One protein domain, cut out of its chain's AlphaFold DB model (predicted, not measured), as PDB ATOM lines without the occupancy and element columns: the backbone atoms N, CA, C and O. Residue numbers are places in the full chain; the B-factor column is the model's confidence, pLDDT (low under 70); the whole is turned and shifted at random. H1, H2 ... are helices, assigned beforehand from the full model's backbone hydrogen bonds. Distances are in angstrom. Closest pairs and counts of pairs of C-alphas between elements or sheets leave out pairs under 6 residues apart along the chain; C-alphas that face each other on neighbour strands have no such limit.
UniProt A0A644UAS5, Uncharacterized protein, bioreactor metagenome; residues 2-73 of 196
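AT A GLANCE: This is residues 2 to 73 of the 196 residues of an uncharacterized protein of bioreactor metagenome (UniProt A0A644UAS5). Two long helices, H1 and H2, lie side by side as a helical hairpin, running opposite ways with their lines at only 10 degrees to each other, and a loop of residues 27 to 35 joins them at one end. H2 is the longer, and its last residues, 65 to 73, stick out beyond the start of H1, while residues 24 to 41 stand free at the loop end. The printed part has 72 residues with two named helices, H1 then H2, and no named strand; its class is all helix. It is extended, with a radius of gyration of the C-alphas of 17.5 A, and forms a rod spanning 58 by 21 by 11 A.

IN THESE COORDINATES: H1 takes residues 2 to 26 and is 36.4 A long from first to last C-alpha, beginning at C-alpha 2 at (-46.675, -16.126, 67.522). A short link of 9 residues follows. H2 takes residues 36 to 73 and is 53.8 A long, from C-alpha 36 at (-49.627, -13.399, 25.053) to C-alpha 73 at (-29.803, -7.717, 74.708).

HOW THE PARTS SIT: H1 and H2 form a helical hairpin and touch, with 4 pairs of C-alphas within 8 A. H1 touches H2 with residues 5 to 16 alone, and H2 touches H1 with residues 49 to 60 alone. The closest C-alphas of the two are those of Ile 16 and Ile 49, 7.1 A apart. Their lines stand at a shallow tilt of 10 degrees, and they run opposite ways. Their centres are 12.9 A apart. In H1 and H2 every O i to N i+4 pair is within hydrogen-bond range.

THE WHOLE: The two C-alphas farthest apart are those of Ser 31 and Ser 73, at 58.9 A. The printed part has no cut, and its one link is short. Without the stretches that stand free, the body has 45 residues and spans 34 by 18 by 7 A. The mean pLDDT of the printed part is 86.6, and residue 2 is under 70.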
ATOM      1  N   LYS A   2     -46.535 -15.355  68.785       67.00
ATOM      2  CA  LYS A   2     -46.675 -16.126  67.522       67.00
ATOM      3  C   LYS A   2     -48.068 -16.028  66.872       67.00
ATOM      4  O   LYS A   2     -48.175 -15.766  65.685       67.00
ATOM      5  N   LYS A   3     -49.138 -16.106  67.678       78.06
ATOM      6  CA  LYS A   3     -50.532 -15.952  67.214       78.06
ATOM      7  C   LYS A   3     -50.826 -14.598  66.543       78.06
ATOM      8  O   LYS A   3     -51.666 -14.550  65.657       78.06
ATOM      9  N   LYS A   4     -50.149 -13.509  66.943       77.62
ATOM     10  CA  LYS A   4     -50.333 -12.175  66.337       77.62
ATOM     11  C   LYS A   4     -49.682 -12.104  64.954       77.62
ATOM     12  O   LYS A   4     -50.337 -11.660  64.027       77.62
ATOM     13  N   ILE A   5     -48.454 -12.612  64.816       80.62
ATOM     14  CA  ILE A   5     -47.743 -12.662  63.526       80.62
ATOM     15  C   ILE A   5     -48.492 -13.562  62.544       80.62
ATOM     16  O   ILE A   5     -48.760 -13.139  61.429       80.62
ATOM     17  N   VAL A   6     -48.908 -14.757  62.981       83.06
ATOM     18  CA  VAL A   6     -49.706 -15.667  62.146       83.06
ATOM     19  C   VAL A   6     -51.007 -14.993  61.708       83.06
ATOM     20  O   VAL A   6     -51.301 -14.988  60.523       83.06
ATOM     21  N   ARG A   7     -51.735 -14.331  62.620       87.25
ATOM     22  CA  ARG A   7     -52.960 -13.589  62.276       87.25
ATOM     23  C   ARG A   7     -52.704 -12.461  61.268       87.25
ATOM     24  O   ARG A   7     -53.495 -12.306  60.343       87.25
ATOM     25  N   SER A   8     -51.625 -11.695  61.428       82.12
ATOM     26  CA  SER A   8     -51.234 -10.647  60.477       82.12
ATOM     27  C   SER A   8     -50.882 -11.223  59.105       82.12
ATOM     28  O   SER A   8     -51.318 -10.675  58.098       82.12
ATOM     29  N   LEU A   9     -50.171 -12.353  59.055       85.00
ATOM     30  CA  LEU A   9     -49.835 -13.034  57.803       85.00
ATOM     31  C   LEU A   9     -51.091 -13.577  57.105       85.00
ATOM     32  O   LEU A   9     -51.255 -13.398  55.903       85.00
ATOM     33  N   THR A  10     -52.009 -14.189  57.862       88.38
ATOM     34  CA  THR A  10     -53.287 -14.691  57.339       88.38
ATOM     35  C   THR A  10     -54.136 -13.564  56.751       88.38
ATOM     36  O   THR A  10     -54.693 -13.733  55.671       88.38
ATOM     37  N   LEU A  11     -54.195 -12.401  57.413       88.31
ATOM     38  CA  LEU A  11     -54.883 -11.219  56.881       88.31
ATOM     39  C   LEU A  11     -54.246 -10.738  55.570       88.31
ATOM     40  O   LEU A  11     -54.960 -10.494  54.600       88.31
ATOM     41  N   LEU A  12     -52.914 -10.669  55.516       83.44
ATOM     42  CA  LEU A  12     -52.177 -10.232  54.328       83.44
ATOM     43  C   LEU A  12     -52.422 -11.167  53.127       83.44
ATOM     44  O   LEU A  12     -52.711 -10.706  52.026       83.44
ATOM     45  N   ILE A  13     -52.386 -12.485  53.355       87.12
ATOM     46  CA  ILE A  13     -52.679 -13.503  52.333       87.12
ATOM     47  C   ILE A  13     -54.140 -13.417  51.877       87.12
ATOM     48  O   ILE A  13     -54.415 -13.491  50.682       87.12
ATOM     49  N   SER A  14     -55.080 -13.222  52.808       88.56
ATOM     50  CA  SER A  14     -56.498 -13.084  52.461       88.56
ATOM     51  C   SER A  14     -56.761 -11.875  51.562       88.56
ATOM     52  O   SER A  14     -57.566 -11.971  50.643       88.56
ATOM     53  N   LEU A  15     -56.030 -10.773  51.764       86.31
ATOM     54  CA  LEU A  15     -56.148  -9.568  50.945       86.31
ATOM     55  C   LEU A  15     -55.713  -9.826  49.495       86.31
ATOM     56  O   LEU A  15     -56.404  -9.410  48.570       86.31
ATOM     57  N   ILE A  16     -54.611 -10.562  49.294       84.62
ATOM     58  CA  ILE A  16     -54.177 -10.981  47.951       84.62
ATOM     59  C   ILE A  16     -55.252 -11.839  47.301       84.62
ATOM     60  O   ILE A  16     -55.627 -11.598  46.156       84.62
ATOM     61  N   LEU A  17     -55.752 -12.836  48.036       86.75
ATOM     62  CA  LEU A  17     -56.742 -13.766  47.513       86.75
ATOM     63  C   LEU A  17     -58.005 -13.023  47.060       86.75
ATOM     64  O   LEU A  17     -58.524 -13.294  45.983       86.75
ATOM     65  N   VAL A  18     -58.456 -12.039  47.846       89.31
ATOM     66  CA  VAL A  18     -59.591 -11.176  47.500       89.31
ATOM     67  C   VAL A  18     -59.303 -10.351  46.246       89.31
ATOM     68  O   VAL A  18     -60.147 -10.326  45.358       89.31
ATOM     69  N   SER A  19     -58.127  -9.729  46.117       83.69
ATOM     70  CA  SER A  19     -57.770  -8.967  44.909       83.69
ATOM     71  C   SER A  19     -57.760  -9.839  43.649       83.69
ATOM     72  O   SER A  19     -58.304  -9.441  42.620       83.69
ATOM     73  N   VAL A  20     -57.213 -11.056  43.737       84.25
ATOM     74  CA  VAL A  20     -57.220 -12.022  42.626       84.25
ATOM     75  C   VAL A  20     -58.649 -12.454  42.287       84.25
ATOM     76  O   VAL A  20     -59.020 -12.485  41.116       84.25
ATOM     77  N   LEU A  21     -59.480 -12.741  43.293       87.50
ATOM     78  CA  LEU A  21     -60.880 -13.119  43.091       87.50
ATOM     79  C   LEU A  21     -61.712 -11.985  42.481       87.50
ATOM     80  O   LEU A  21     -62.536 -12.249  41.610       87.50
ATOM     81  N   LEU A  22     -61.494 -10.734  42.898       86.19
ATOM     82  CA  LEU A  22     -62.158  -9.562  42.321       86.19
ATOM     83  C   LEU A  22     -61.773  -9.367  40.853       86.19
ATOM     84  O   LEU A  22     -62.644  -9.085  40.031       86.19
ATOM     85  N   TYR A  23     -60.498  -9.573  40.514       82.56
ATOM     86  CA  TYR A  23     -60.040  -9.554  39.128       82.56
ATOM     87  C   TYR A  23     -60.740 -10.650  38.307       82.56
ATOM     88  O   TYR A  23     -61.403 -10.348  37.318       82.56
ATOM     89  N   LEU A  24     -60.694 -11.907  38.762       84.00
ATOM     90  CA  LEU A  24     -61.361 -13.025  38.081       84.00
ATOM     91  C   LEU A  24     -62.875 -12.807  37.937       84.00
ATOM     92  O   LEU A  24     -63.451 -13.136  36.903       84.00
ATOM     93  N   TRP A  25     -63.526 -12.224  38.945       86.12
ATOM     94  CA  TRP A  25     -64.951 -11.904  38.901       86.12
ATOM     95  C   TRP A  25     -65.280 -10.840  37.854       86.12
ATOM     96  O   TRP A  25     -66.246 -11.002  37.108       86.12
ATOM     97  N   ASN A  26     -64.483  -9.772  37.776       84.56
ATOM     98  CA  ASN A  26     -64.688  -8.692  36.811       84.56
ATOM     99  C   ASN A  26     -64.546  -9.184  35.360       84.56
ATOM    100  O   ASN A  26     -65.263  -8.723  34.476       84.56
ATOM    101  N   PHE A  27     -63.671 -10.167  35.131       80.69
ATOM    102  CA  PHE A  27     -63.396 -10.713  33.801       80.69
ATOM    103  C   PHE A  27     -64.115 -12.035  33.487       80.69
ATOM    104  O   PHE A  27     -63.911 -12.604  32.419       80.69
ATOM    105  N   ARG A  28     -65.023 -12.508  34.351       82.06
ATOM    106  CA  ARG A  28     -65.668 -13.833  34.221       82.06
ATOM    107  C   ARG A  28     -66.486 -14.053  32.939       82.06
ATOM    108  O   ARG A  28     -66.815 -15.189  32.621       82.06
ATOM    109  N   HIS A  29     -66.899 -12.975  32.271       82.06
ATOM    110  CA  HIS A  29     -67.720 -13.018  31.055       82.06
ATOM    111  C   HIS A  29     -66.895 -12.912  29.765       82.06
ATOM    112  O   HIS A  29     -67.463 -13.004  28.679       82.06
ATOM    113  N   PHE A  30     -65.578 -12.722  29.873       77.31
ATOM    114  CA  PHE A  30     -64.672 -12.693  28.732       77.31
ATOM    115  C   PHE A  30     -64.114 -14.097  28.474       77.31
ATOM    116  O   PHE A  30     -63.867 -14.861  29.409       77.31
ATOM    117  N   SER A  31     -63.922 -14.452  27.202       79.00
ATOM    118  CA  SER A  31     -63.167 -15.650  26.830       79.00
ATOM    119  C   SER A  31     -61.708 -15.503  27.265       79.00
ATOM    120  O   SER A  31     -61.172 -14.395  27.270       79.00
ATOM    121  N   LEU A  32     -61.059 -16.619  27.612       79.56
ATOM    122  CA  LEU A  32     -59.607 -16.655  27.813       79.56
ATOM    123  C   LEU A  32     -58.921 -16.050  26.583       79.56
ATOM    124  O   LEU A  32     -59.256 -16.414  25.458       79.56
ATOM    125  N   SER A  33     -58.014 -15.098  26.801       81.69
ATOM    126  CA  SER A  33     -57.299 -14.466  25.696       81.69
ATOM    127  C   SER A  33     -56.220 -15.403  25.159       81.69
ATOM    128  O   SER A  33     -55.424 -15.941  25.931       81.69
ATOM    129  N   ASP A  34     -56.163 -15.552  23.837       85.69
ATOM    130  CA  ASP A  34     -55.070 -16.237  23.133       85.69
ATOM    131  C   ASP A  34     -53.849 -15.312  22.932       85.69
ATOM    132  O   ASP A  34     -52.782 -15.750  22.498       85.69
ATOM    133  N   SER A  35     -53.988 -14.017  23.249       87.69
ATOM    134  CA  SER A  35     -52.915 -13.030  23.137       87.69
ATOM    135  C   SER A  35     -51.963 -13.120  24.326       87.69
ATOM    136  O   SER A  35     -52.330 -12.856  25.473       87.69
ATOM    137  N   GLN A  36     -50.693 -13.409  24.048       84.50
ATOM    138  CA  GLN A  36     -49.627 -13.399  25.053       84.50
ATOM    139  C   GLN A  36     -49.465 -12.027  25.735       84.50
ATOM    140  O   GLN A  36     -49.088 -11.959  26.905       84.50
ATOM    141  N   THR A  37     -49.787 -10.935  25.035       89.38
ATOM    142  CA  THR A  37     -49.704  -9.562  25.560       89.38
ATOM    143  C   THR A  37     -50.672  -9.326  26.724       89.38
ATOM    144  O   THR A  37     -50.320  -8.662  27.703       89.38
ATOM    145  N   ASP A  38     -51.867  -9.916  26.671       82.31
ATOM    146  CA  ASP A  38     -52.883  -9.747  27.718       82.31
ATOM    147  C   ASP A  38     -52.465 -10.481  29.001       82.31
ATOM    148  O   ASP A  38     -52.607  -9.959  30.110       82.31
ATOM    149  N   TRP A  39     -51.844 -11.654  28.847       84.44
ATOM    150  CA  TRP A  39     -51.243 -12.401  29.953       84.44
ATOM    151  C   TRP A  39     -50.038 -11.689  30.569       84.44
ATOM    152  O   TRP A  39     -49.871 -11.736  31.788       84.44
ATOM    153  N   GLY A  40     -49.228 -11.000  29.758       86.19
ATOM    154  CA  GLY A  40     -48.140 -10.150  30.249       86.19
ATOM    155  C   GLY A  40     -48.660  -9.041  31.165       86.19
ATOM    156  O   GLY A  40     -48.211  -8.913  32.300       86.19
ATOM    157  N   THR A  41     -49.704  -8.335  30.726       86.25
ATOM    158  CA  THR A  41     -50.342  -7.258  31.505       86.25
ATOM    159  C   THR A  41     -50.937  -7.766  32.828       86.25
ATOM    160  O   THR A  41     -50.851  -7.101  33.863       86.25
ATOM    161  N   PHE A  42     -51.520  -8.970  32.831       83.38
ATOM    162  CA  PHE A  42     -51.983  -9.625  34.059       83.38
ATOM    163  C   PHE A  42     -50.826  -9.995  34.999       83.38
ATOM    164  O   PHE A  42     -50.913  -9.774  36.211       83.38
ATOM    165  N   GLY A  43     -49.734 -10.527  34.445       84.75
ATOM    166  CA  GLY A  43     -48.509 -10.815  35.184       84.75
ATOM    167  C   GLY A  43     -47.942  -9.569  35.863       84.75
ATOM    168  O   GLY A  43     -47.602  -9.627  37.044       84.75
ATOM    169  N   ASP A  44     -47.942  -8.431  35.169       89.50
ATOM    170  CA  ASP A  44     -47.490  -7.149  35.714       89.50
ATOM    171  C   ASP A  44     -48.360  -6.697  36.896       89.50
ATOM    172  O   ASP A  44     -47.832  -6.340  37.954       89.50
ATOM    173  N   TYR A  45     -49.689  -6.796  36.776       86.69
ATOM    174  CA  TYR A  45     -50.619  -6.498  37.871       86.69
ATOM    175  C   TYR A  45     -50.372  -7.381  39.104       86.69
ATOM    176  O   TYR A  45     -50.259  -6.875  40.227       86.69
ATOM    177  N   LEU A  46     -50.234  -8.698  38.907       85.06
ATOM    178  CA  LEU A  46     -49.916  -9.623  39.994       85.06
ATOM    179  C   LEU A  46     -48.549  -9.323  40.612       85.06
ATOM    180  O   LEU A  46     -48.416  -9.358  41.836       85.06
ATOM    181  N   SER A  47     -47.547  -8.994  39.795       87.25
ATOM    182  CA  SER A  47     -46.201  -8.665  40.268       87.25
ATOM    183  C   SER A  47     -46.213  -7.457  41.211       87.25
ATOM    184  O   SER A  47     -45.560  -7.492  42.255       87.25
ATOM    185  N   GLY A  48     -47.036  -6.441  40.922       87.06
ATOM    186  CA  GLY A  48     -47.228  -5.282  41.793       87.06
ATOM    187  C   GLY A  48     -47.833  -5.661  43.147       87.06
ATOM    188  O   GLY A  48     -47.354  -5.215  44.191       87.06
ATOM    189  N   ILE A  49     -48.834  -6.547  43.153       85.62
ATOM    190  CA  ILE A  49     -49.436  -7.066  44.392       85.62
ATOM    191  C   ILE A  49     -48.405  -7.861  45.205       85.62
ATOM    192  O   ILE A  49     -48.268  -7.646  46.414       85.62
ATOM    193  N   PHE A  50     -47.653  -8.752  44.555       86.12
ATOM    194  CA  PHE A  50     -46.612  -9.538  45.214       86.12
ATOM    195  C   PHE A  50     -45.477  -8.665  45.754       86.12
ATOM    196  O   PHE A  50     -44.967  -8.955  46.834       86.12
ATOM    197  N   ALA A  51     -45.112  -7.578  45.071       89.50
ATOM    198  CA  ALA A  51     -44.098  -6.640  45.543       89.50
ATOM    199  C   ALA A  51     -44.519  -5.955  46.854       89.50
ATOM    200  O   ALA A  51     -43.748  -5.937  47.816       89.50
ATOM    201  N   VAL A  52     -45.761  -5.462  46.932       87.19
ATOM    202  CA  VAL A  52     -46.309  -4.850  48.158       87.19
ATOM    203  C   VAL A  52     -46.392  -5.872  49.292       87.19
ATOM    204  O   VAL A  52     -46.035  -5.574  50.433       87.19
ATOM    205  N   PHE A  53     -46.815  -7.101  48.986       85.25
ATOM    206  CA  PHE A  53     -46.841  -8.187  49.962       85.25
ATOM    207  C   PHE A  53     -45.449  -8.520  50.491       85.25
ATOM    208  O   PHE A  53     -45.263  -8.612  51.704       85.25
ATOM    209  N   ASN A  54     -44.471  -8.671  49.597       88.56
ATOM    210  CA  ASN A  54     -43.100  -8.993  49.964       88.56
ATOM    211  C   ASN A  54     -42.517  -7.901  50.868       88.56
ATOM    212  O   ASN A  54     -41.969  -8.206  51.924       88.56
ATOM    213  N   LEU A  55     -42.739  -6.627  50.530       91.44
ATOM    214  CA  LEU A  55     -42.351  -5.505  51.384       91.44
ATOM    215  C   LEU A  55     -43.006  -5.595  52.770       91.44
ATOM    216  O   LEU A  55     -42.324  -5.445  53.782       91.44
ATOM    217  N   GLY A  56     -44.304  -5.905  52.837       87.56
ATOM    218  CA  GLY A  56     -45.012  -6.104  54.102       87.56
ATOM    219  C   GLY A  56     -44.430  -7.245  54.943       87.56
ATOM    220  O   GLY A  56     -44.218  -7.083  56.146       87.56
ATOM    221  N   VAL A  57     -44.120  -8.383  54.318       88.62
ATOM    222  CA  VAL A  57     -43.486  -9.528  54.986       88.62
ATOM    223  C   VAL A  57     -42.102  -9.153  55.507       88.62
ATOM    224  O   VAL A  57     -41.811  -9.416  56.673       88.62
ATOM    225  N   VAL A  58     -41.277  -8.496  54.690       92.94
ATOM    226  CA  VAL A  58     -39.940  -8.036  55.091       92.94
ATOM    227  C   VAL A  58     -40.033  -7.099  56.290       92.94
ATOM    228  O   VAL A  58     -39.349  -7.324  57.283       92.94
ATOM    229  N   VAL A  59     -40.927  -6.106  56.266       92.25
ATOM    230  CA  VAL A  59     -41.127  -5.185  57.397       92.25
ATOM    231  C   VAL A  59     -41.530  -5.942  58.667       92.25
ATOM    232  O   VAL A  59     -40.963  -5.703  59.734       92.25
ATOM    233  N   LEU A  60     -42.475  -6.881  58.571       89.44
ATOM    234  CA  LEU A  60     -42.907  -7.682  59.720       89.44
ATOM    235  C   LEU A  60     -41.775  -8.541  60.290       89.44
ATOM    236  O   LEU A  60     -41.646  -8.644  61.514       89.44
ATOM    237  N   LEU A  61     -40.958  -9.144  59.426       89.31
ATOM    238  CA  LEU A  61     -39.803  -9.939  59.834       89.31
ATOM    239  C   LEU A  61     -38.743  -9.069  60.505       89.31
ATOM    240  O   LEU A  61     -38.308  -9.406  61.603       89.31
ATOM    241  N   THR A  62     -38.394  -7.925  59.916       94.19
ATOM    242  CA  THR A  62     -37.429  -6.978  60.489       94.19
ATOM    243  C   THR A  62     -37.871  -6.507  61.871       94.19
ATOM    244  O   THR A  62     -37.090  -6.558  62.817       94.19
ATOM    245  N   LEU A  63     -39.143  -6.129  62.034       92.44
ATOM    246  CA  LEU A  63     -39.685  -5.741  63.339       92.44
ATOM    247  C   LEU A  63     -39.675  -6.896  64.346       92.44
ATOM    248  O   LEU A  63     -39.522  -6.670  65.546       92.44
ATOM    249  N   HIS A  64     -39.868  -8.134  63.889       89.50
ATOM    250  CA  HIS A  64     -39.805  -9.293  64.770       89.50
ATOM    251  C   HIS A  64     -38.375  -9.582  65.231       89.50
ATOM    252  O   HIS A  64     -38.176  -9.825  66.420       89.50
ATOM    253  N   ILE A  65     -37.410  -9.526  64.313       93.75
ATOM    254  CA  ILE A  65     -35.985  -9.707  64.602       93.75
ATOM    255  C   ILE A  65     -35.517  -8.625  65.573       93.75
ATOM    256  O   ILE A  65     -34.987  -8.966  66.622       93.75
ATOM    257  N   ALA A  66     -35.836  -7.354  65.308       94.69
ATOM    258  CA  ALA A  66     -35.481  -6.245  66.192       94.69
ATOM    259  C   ALA A  66     -35.979  -6.458  67.633       94.69
ATOM    260  O   ALA A  66     -35.236  -6.247  68.585       94.69
ATOM    261  N   LYS A  67     -37.213  -6.954  67.805       93.62
ATOM    262  CA  LYS A  67     -37.750  -7.293  69.135       93.62
ATOM    263  C   LYS A  67     -37.033  -8.468  69.792       93.62
ATOM    264  O   LYS A  67     -36.834  -8.457  71.000       93.62
ATOM    265  N   LEU A  68     -36.691  -9.503  69.024       93.62
ATOM    266  CA  LEU A  68     -35.950 -10.648  69.555       93.62
ATOM    267  C   LEU A  68     -34.544 -10.240  69.996       93.62
ATOM    268  O   LEU A  68     -34.079 -10.714  71.030       93.62
ATOM    269  N   ASP A  69     -33.894  -9.362  69.241       95.06
ATOM    270  CA  ASP A  69     -32.574  -8.842  69.579       95.06
ATOM    271  C   ASP A  69     -32.632  -7.916  70.796       95.06
ATOM    272  O   ASP A  69     -31.791  -8.035  71.683       95.06
ATOM    273  N   GLU A  70     -33.670  -7.086  70.928       95.75
ATOM    274  CA  GLU A  70     -33.913  -6.291  72.139       95.75
ATOM    275  C   GLU A  70     -34.138  -7.186  73.373       95.75
ATOM    276  O   GLU A  70     -33.534  -6.974  74.426       95.75
ATOM    277  N   GLU A  71     -34.959  -8.236  73.260       95.44
ATOM    278  CA  GLU A  71     -35.170  -9.202  74.347       95.44
ATOM    279  C   GLU A  71     -33.881  -9.944  74.729       95.44
ATOM    280  O   GLU A  71     -33.648 -10.208  75.912       95.44
ATOM    281  N   ARG A  72     -33.046 -10.304  73.746       94.56
ATOM    282  CA  ARG A  72     -31.740 -10.940  73.979       94.56
ATOM    283  C   ARG A  72     -30.774  -9.981  74.655       94.56
ATOM    284  O   ARG A  72     -30.220 -10.341  75.688       94.56
ATOM    285  N   SER A  73     -30.657  -8.760  74.143       95.56
ATOM    286  CA  SER A  73     -29.803  -7.717  74.708       95.56
ATOM    287  C   SER A  73     -30.180  -7.414  76.159       95.56
ATOM    288  O   SER A  73     -29.319  -7.402  77.033       95.56
TER     289      SER A  73